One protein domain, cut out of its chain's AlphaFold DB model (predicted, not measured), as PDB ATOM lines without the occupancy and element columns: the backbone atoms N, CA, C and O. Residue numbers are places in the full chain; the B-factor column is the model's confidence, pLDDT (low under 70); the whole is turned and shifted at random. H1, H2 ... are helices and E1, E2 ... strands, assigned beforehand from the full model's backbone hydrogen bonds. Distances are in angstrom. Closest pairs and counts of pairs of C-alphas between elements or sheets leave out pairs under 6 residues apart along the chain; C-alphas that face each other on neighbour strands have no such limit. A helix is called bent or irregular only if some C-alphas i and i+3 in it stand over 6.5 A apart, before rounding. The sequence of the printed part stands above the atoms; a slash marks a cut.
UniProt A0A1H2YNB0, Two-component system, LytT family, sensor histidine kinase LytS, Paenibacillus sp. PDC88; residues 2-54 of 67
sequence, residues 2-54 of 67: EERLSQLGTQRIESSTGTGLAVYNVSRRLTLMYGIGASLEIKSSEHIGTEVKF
ATOM      1  N   GLU A   2     130.387  73.831 169.824       55.91
ATOM      2  CA  GLU A   2     131.013  73.830 171.164       55.91
ATOM      3  C   GLU A   2     132.552  73.842 171.173       55.91
ATOM      4  O   GLU A   2     133.141  74.523 172.007       55.91
ATOM      5  N   GLU A   3     133.228  73.188 170.222       55.53
ATOM      6  CA  GLU A   3     134.704  73.088 170.225       55.53
ATOM      7  C   GLU A   3     135.450  74.426 170.106       55.53
ATOM      8  O   GLU A   3     136.589  74.538 170.544       55.53
ATOM      9  N   ARG A   4     134.832  75.465 169.526       53.72
ATOM     10  CA  ARG A   4     135.463  76.795 169.435       53.72
ATOM     11  C   ARG A   4     135.316  77.608 170.720       53.72
ATOM     12  O   ARG A   4     136.124  78.499 170.964       53.72
ATOM     13  N   LEU A   5     134.305  77.313 171.538       57.19
ATOM     14  CA  LEU A   5     134.071  78.003 172.808       57.19
ATOM     15  C   LEU A   5     135.069  77.567 173.883       57.19
ATOM     16  O   LEU A   5     135.528  78.410 174.644       57.19
ATOM     17  N   SER A   6     135.476  76.294 173.900       61.09
ATOM     18  CA  SER A   6     136.482  75.779 174.845       61.09
ATOM     19  C   SER A   6     137.901  76.320 174.598       61.09
ATOM     20  O   SER A   6     138.751  76.274 175.488       61.09
ATOM     21  N   GLN A   7     138.157  76.862 173.404       56.47
ATOM     22  CA  GLN A   7     139.432  77.480 173.023       56.47
ATOM     23  C   GLN A   7     139.490  78.987 173.344       56.47
ATOM     24  O   GLN A   7     140.565  79.592 173.345       56.47
ATOM     25  N   LEU A   8     138.343  79.617 173.637       55.88
ATOM     26  CA  LEU A   8     138.278  81.027 174.018       55.88
ATOM     27  C   LEU A   8     138.806  81.208 175.449       55.88
ATOM     28  O   LEU A   8     138.186  80.778 176.414       55.88
ATOM     29  N   GLY A   9     139.952  81.883 175.582       53.72
ATOM     30  CA  GLY A   9     140.590  82.199 176.868       53.72
ATOM     31  C   GLY A   9     141.757  81.282 177.251       53.72
ATOM     32  O   GLY A   9     142.538  81.642 178.125       53.72
ATOM     33  N   THR A  10     141.920  80.143 176.570       56.72
ATOM     34  CA  THR A  10     143.030  79.195 176.786       56.72
ATOM     35  C   THR A  10     144.188  79.397 175.808       56.72
ATOM     36  O   THR A  10     145.332  79.092 176.142       56.72
ATOM     37  N   GLN A  11     143.938  79.965 174.625       53.28
ATOM     38  CA  GLN A  11     145.000  80.336 173.689       53.28
ATOM     39  C   GLN A  11     145.637  81.681 174.059       53.28
ATOM     40  O   GLN A  11     145.002  82.736 173.976       53.28
ATOM     41  N   ARG A  12     146.935  81.657 174.394       53.97
ATOM     42  CA  ARG A  12     147.786  82.849 174.308       53.97
ATOM     43  C   ARG A  12     147.939  83.213 172.836       53.97
ATOM     44  O   ARG A  12     148.480  82.434 172.058       53.97
ATOM     45  N   ILE A  13     147.460  84.393 172.460       60.12
ATOM     46  CA  ILE A  13     147.745  84.958 171.142       60.12
ATOM     47  C   ILE A  13     149.173  85.502 171.202       60.12
ATOM     48  O   ILE A  13     149.409  86.575 171.755       60.12
ATOM     49  N   GLU A  14     150.122  84.736 170.673       52.75
ATOM     50  CA  GLU A  14     151.489  85.192 170.415       52.75
ATOM     51  C   GLU A  14     151.420  86.311 169.364       52.75
ATOM     52  O   GLU A  14     151.093  86.078 168.201       52.75
ATOM     53  N   SER A  15     151.664  87.554 169.774       54.75
ATOM     54  CA  SER A  15     151.736  88.694 168.863       54.75
ATOM     55  C   SER A  15     152.964  89.519 169.212       54.75
ATOM     56  O   SER A  15     153.041  90.098 170.292       54.75
ATOM     57  N   SER A  16     153.925  89.562 168.286       54.62
ATOM     58  CA  SER A  16     155.160  90.352 168.394       54.62
ATOM     59  C   SER A  16     154.893  91.859 168.493       54.62
ATOM     60  O   SER A  16     155.679  92.598 169.075       54.62
ATOM     61  N   THR A  17     153.753  92.304 167.965       55.34
ATOM     62  CA  THR A  17     153.212  93.663 168.048       55.34
ATOM     63  C   THR A  17     151.708  93.530 168.267       55.34
ATOM     64  O   THR A  17     150.961  93.452 167.292       55.34
ATOM     65  N   GLY A  18     151.263  93.386 169.520       57.34
ATOM     66  CA  GLY A  18     149.859  93.132 169.875       57.34
ATOM     67  C   GLY A  18     148.866  93.814 168.927       57.34
ATOM     68  O   GLY A  18     148.796  95.036 168.887       57.34
ATOM     69  N   THR A  19     148.092  93.040 168.160       63.84
ATOM     70  CA  THR A  19     147.229  93.524 167.055       63.84
ATOM     71  C   THR A  19     146.071  94.436 167.488       63.84
ATOM     72  O   THR A  19     145.166  94.716 166.706       63.84
ATOM     73  N   GLY A  20     146.019  94.839 168.760       70.69
ATOM     74  CA  GLY A  20     144.907  95.583 169.351       70.69
ATOM     75  C   GLY A  20     143.630  94.757 169.541       70.69
ATOM     76  O   GLY A  20     142.694  95.232 170.179       70.69
ATOM     77  N   LEU A  21     143.584  93.502 169.067       77.44
ATOM     78  CA  LEU A  21     142.391  92.650 169.130       77.44
ATOM     79  C   LEU A  21     141.928  92.373 170.561       77.44
ATOM     80  O   LEU A  21     140.728  92.319 170.804       77.44
ATOM     81  N   ALA A  22     142.846  92.214 171.517       80.38
ATOM     82  CA  ALA A  22     142.480  92.004 172.918       80.38
ATOM     83  C   ALA A  22     141.740  93.225 173.490       80.38
ATOM     84  O   ALA A  22     140.636  93.086 174.014       80.38
ATOM     85  N   VAL A  23     142.308  94.419 173.302       85.38
ATOM     86  CA  VAL A  23     141.729  95.704 173.724       85.38
ATOM     87  C   VAL A  23     140.376  95.934 173.052       85.38
ATOM     88  O   VAL A  23     139.386  96.211 173.731       85.38
ATOM     89  N   TYR A  24     140.305  95.738 171.734       85.81
ATOM     90  CA  TYR A  24     139.064  95.853 170.972       85.81
ATOM     91  C   TYR A  24     137.993  94.886 171.484       85.81
ATOM     92  O   TYR A  24     136.859  95.283 171.740       85.81
ATOM     93  N   ASN A  25     138.353  93.618 171.683       86.38
ATOM     94  CA  ASN A  25     137.413  92.594 172.120       86.38
ATOM     95  C   ASN A  25     136.899  92.849 173.542       86.38
ATOM     96  O   ASN A  25     135.735  92.565 173.822       86.38
ATOM     97  N   VAL A  26     137.734  93.376 174.440       89.44
ATOM     98  CA  VAL A  26     137.303  93.788 175.784       89.44
ATOM     99  C   VAL A  26     136.360  94.985 175.689       89.44
ATOM    100  O   VAL A  26     135.244  94.906 176.201       89.44
ATOM    101  N   SER A  27     136.741  96.039 174.961       91.62
ATOM    102  CA  SER A  27     135.908  97.237 174.790       91.62
ATOM    103  C   SER A  27     134.545  96.911 174.168       91.62
ATOM    104  O   SER A  27     133.500  97.344 174.661       91.62
ATOM    105  N   ARG A  28     134.531  96.049 173.142       89.81
ATOM    106  CA  ARG A  28     133.307  95.561 172.500       89.81
ATOM    107  C   ARG A  28     132.422  94.788 173.476       89.81
ATOM    108  O   ARG A  28     131.218  95.020 173.492       89.81
ATOM    109  N   ARG A  29     132.981  93.882 174.287       93.88
ATOM    110  CA  ARG A  29     132.193  93.115 175.271       93.88
ATOM    111  C   ARG A  29     131.601  94.012 176.349       93.88
ATOM    112  O   ARG A  29     130.417  93.885 176.628       93.88
ATOM    113  N   LEU A  30     132.384  94.940 176.892       94.50
ATOM    114  CA  LEU A  30     131.891  95.896 177.883       94.50
ATOM    115  C   LEU A  30     130.746  96.746 177.323       94.50
ATOM    116  O   LEU A  30     129.704  96.868 177.959       94.50
ATOM    117  N   THR A  31     130.903  97.233 176.089       93.12
ATOM    118  CA  THR A  31     129.870  98.008 175.387       93.12
ATOM    119  C   THR A  31     128.586  97.203 175.182       93.12
ATOM    120  O   THR A  31     127.492  97.718 175.398       93.12
ATOM    121  N   LEU A  32     128.704  95.931 174.782       90.31
ATOM    122  CA  LEU A  32     127.554  95.044 174.585       90.31
ATOM    123  C   LEU A  32     126.845  94.685 175.899       90.31
ATOM    124  O   LEU A  32     125.631  94.526 175.899       90.31
ATOM    125  N   MET A  33     127.587  94.534 177.000       92.00
ATOM    126  CA  MET A  33     127.031  94.104 178.288       92.00
ATOM    127  C   MET A  33     126.430  95.253 179.101       92.00
ATOM    128  O   MET A  33     125.439  95.053 179.795       92.00
ATOM    129  N   TYR A  34     127.034  96.438 179.033       93.69
ATOM    130  CA  TYR A  34     126.751  97.535 179.965       93.69
ATOM    131  C   TYR A  34     126.506  98.881 179.261       93.69
ATOM    132  O   TYR A  34     126.365  99.912 179.917       93.69
ATOM    133  N   GLY A  35     126.425  98.880 177.929       91.75
ATOM    134  CA  GLY A  35     126.210 100.071 177.112       91.75
ATOM    135  C   GLY A  35     127.494 100.845 176.811       91.75
ATOM    136  O   GLY A  35     128.575 100.552 177.318       91.75
ATOM    137  N   ILE A  36     127.376 101.867 175.961       90.94
ATOM    138  CA  ILE A  36     128.532 102.610 175.431       90.94
ATOM    139  C   ILE A  36     129.363 103.314 176.515       90.94
ATOM    140  O   ILE A  36     130.576 103.437 176.374       90.94
ATOM    141  N   GLY A  37     128.734 103.697 177.631       91.62
ATOM    142  CA  GLY A  37     129.410 104.316 178.776       91.62
ATOM    143  C   GLY A  37     130.348 103.380 179.548       91.62
ATOM    144  O   GLY A  37     131.121 103.848 180.375       91.62
ATOM    145  N   ALA A  38     130.302 102.074 179.278       94.88
ATOM    146  CA  ALA A  38     131.180 101.084 179.890       94.88
ATOM    147  C   ALA A  38     132.393 100.718 179.023       94.88
ATOM    148  O   ALA A  38     133.172  99.849 179.414       94.88
ATOM    149  N   SER A  39     132.539 101.319 177.835       93.19
ATOM    150  CA  SER A  39     133.645 101.013 176.920       93.19
ATOM    151  C   SER A  39     135.018 101.170 177.594       93.19
ATOM    152  O   SER A  39     135.179 101.933 178.546       93.19
ATOM    153  N   LEU A  40     136.010 100.413 177.117       93.94
ATOM    154  CA  LEU A  40     137.356 100.447 177.688       93.94
ATOM    155  C   LEU A  40     138.074 101.737 177.270       93.94
ATOM    156  O   LEU A  40     138.266 101.972 176.078       93.94
ATOM    157  N   GLU A  41     138.534 102.512 178.246       92.88
ATOM    158  CA  GLU A  41     139.361 103.701 178.056       92.88
ATOM    159  C   GLU A  41     140.818 103.378 178.404       92.88
ATOM    160  O   GLU A  41     141.104 102.850 179.480       92.88
ATOM    161  N   ILE A  42     141.747 103.702 177.501       91.31
ATOM    162  CA  ILE A  42     143.189 103.540 177.729       91.31
ATOM    163  C   ILE A  42     143.880 104.874 177.474       91.31
ATOM    164  O   ILE A  42     143.714 105.471 176.411       91.31
ATOM    165  N   LYS A  43     144.683 105.316 178.440       91.94
ATOM    166  CA  LYS A  43     145.545 106.493 178.327       91.94
ATOM    167  C   LYS A  43     146.964 106.103 178.707       91.94
ATOM    168  O   LYS A  43     147.240 105.800 179.862       91.94
ATOM    169  N   SER A  44     147.865 106.117 177.735       88.56
ATOM    170  CA  SER A  44     149.293 105.906 177.971       88.56
ATOM    171  C   SER A  44     150.019 107.239 177.934       88.56
ATOM    172  O   SER A  44     149.748 108.085 177.083       88.56
ATOM    173  N   SER A  45     150.941 107.434 178.863       94.56
ATOM    174  CA  SER A  45     151.820 108.595 178.900       94.56
ATOM    175  C   SER A  45     153.246 108.125 179.132       94.56
ATOM    176  O   SER A  45     153.518 107.314 180.022       94.56
ATOM    177  N   GLU A  46     154.155 108.610 178.293       93.06
ATOM    178  CA  GLU A  46     155.565 108.247 178.358       93.06
ATOM    179  C   GLU A  46     156.138 108.602 179.738       93.06
ATOM    180  O   GLU A  46     155.796 109.631 180.316       93.06
ATOM    181  N   HIS A  47     156.947 107.703 180.304       95.00
ATOM    182  CA  HIS A  47     157.528 107.813 181.652       95.00
ATOM    183  C   HIS A  47     156.542 107.875 182.837       95.00
ATOM    184  O   HIS A  47     156.983 107.935 183.982       95.00
ATOM    185  N   ILE A  48     155.231 107.801 182.590       94.88
ATOM    186  CA  ILE A  48     154.183 107.770 183.624       94.88
ATOM    187  C   ILE A  48     153.551 106.376 183.692       94.88
ATOM    188  O   ILE A  48     153.302 105.854 184.777       94.88
ATOM    189  N   GLY A  49     153.332 105.754 182.532       92.38
ATOM    190  CA  GLY A  49     152.729 104.430 182.405       92.38
ATOM    191  C   GLY A  49     151.412 104.454 181.633       92.38
ATOM    192  O   GLY A  49     151.137 105.371 180.858       92.38
ATOM    193  N   THR A  50     150.604 103.412 181.827       91.69
ATOM    194  CA  THR A  50     149.326 103.220 181.130       91.69
ATOM    195  C   THR A  50     148.191 103.131 182.138       91.69
ATOM    196  O   THR A  50     148.156 102.217 182.959       91.69
ATOM    197  N   GLU A  51     147.248 104.061 182.049       95.00
ATOM    198  CA  GLU A  51     145.966 104.017 182.742       95.00
ATOM    199  C   GLU A  51     144.946 103.251 181.889       95.00
ATOM    200  O   GLU A  51     144.818 103.488 180.684       95.00
ATOM    201  N   VAL A  52     144.206 102.340 182.526       93.31
ATOM    202  CA  VAL A  52     143.105 101.585 181.919       93.31
ATOM    203  C   VAL A  52     141.877 101.725 182.810       93.31
ATOM    204  O   VAL A  52     141.941 101.416 183.999       93.31
ATOM    205  N   LYS A  53     140.755 102.175 182.246       95.81
ATOM    206  CA  LYS A  53     139.522 102.464 182.985       95.81
ATOM    207  C   LYS A  53     138.288 101.965 182.234       95.81
ATOM    208  O   LYS A  53     138.246 101.966 181.010       95.81
ATOM    209  N   PHE A  54     137.278 101.546 182.986       95.62
ATOM    210  CA  PHE A  54     135.918 101.283 182.517       95.62
ATOM    211  C   PHE A  54     134.953 101.396 183.706       95.62
ATOM    212  O   PHE A  54     135.385 101.425 184.861       95.62
TER     213      PHE A  54
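This is residues 2 to 54 of the 67 residues of the protein "Two-component system, LytT family, sensor histidine kinase LytS" of Paenibacillus sp. PDC88 (UniProt A0A1H2YNB0). A small two-stranded hairpin, E1 and E2, and one helix, H1, form the two arms of an open V, with the short link of residues 35 to 40 at its corner; a long tail with no named element, residues 2 to 20, leads into the helix, and its residues 2 to 12 and 14 to 20 stick out free. The printed part has 53 residues, with one named helix and two named strands in the order H1, E1, E2 along the chain. The sheet has the order E1 - E2 and is antiparallel. The class is mixed, helices and strands, though under half of the residues, 24 of the 53, are in named elements. The whole is loose, with a radius of gyration of the C-alphas of 13.8 A, and flat, spanning 42 by 32 by 13 A.

Look first at the hairpin of E1, residues 41 to 45, and E2, residues 49 to 53. The two strands are antiparallel neighbours, with 167 degrees between their N-to-C directions. Their C-alphas 44 and 50 face each other at 4.1 A, and C-alphas 41 and 53 face each other at 5.1 A. Between the strands you will find N 43 and O 51 within hydrogen-bond range at 2.9 A, and N 51 and O 43 at 2.8 A. A tight link of 3 residues joins E1 to E2. Step back along the chain from E1 and a short link of 6 residues takes you to H1, residues 21 to 34. H1 and E2 are apart. In H1 every O i to N i+4 pair is within hydrogen-bond range.

Find C-alpha 41 at (139.361, 103.701, 178.056), where E1 begins; from there it runs 13.4 A to C-alpha 45. E2 starts at C-alpha 49 and runs 13.4 A to C-alpha 53 at (139.522, 102.464, 182.985). For H1, find C-alpha 21 at (142.391, 92.650, 169.130); from there the helix runs 19.6 A to C-alpha 34. H1 is not bent.

The two C-alphas farthest apart are those of Glu 2 and His 47, at 44.4 A. Leave out the stretches that stand free and the body of 35 residues spans 33 by 26 by 7 A. The printed part has no cut, and neither link between named elements is long. In the B-factor column the mean pLDDT of the printed part is 79.0; look at residues 2 to 19 for the low confidence, under 70.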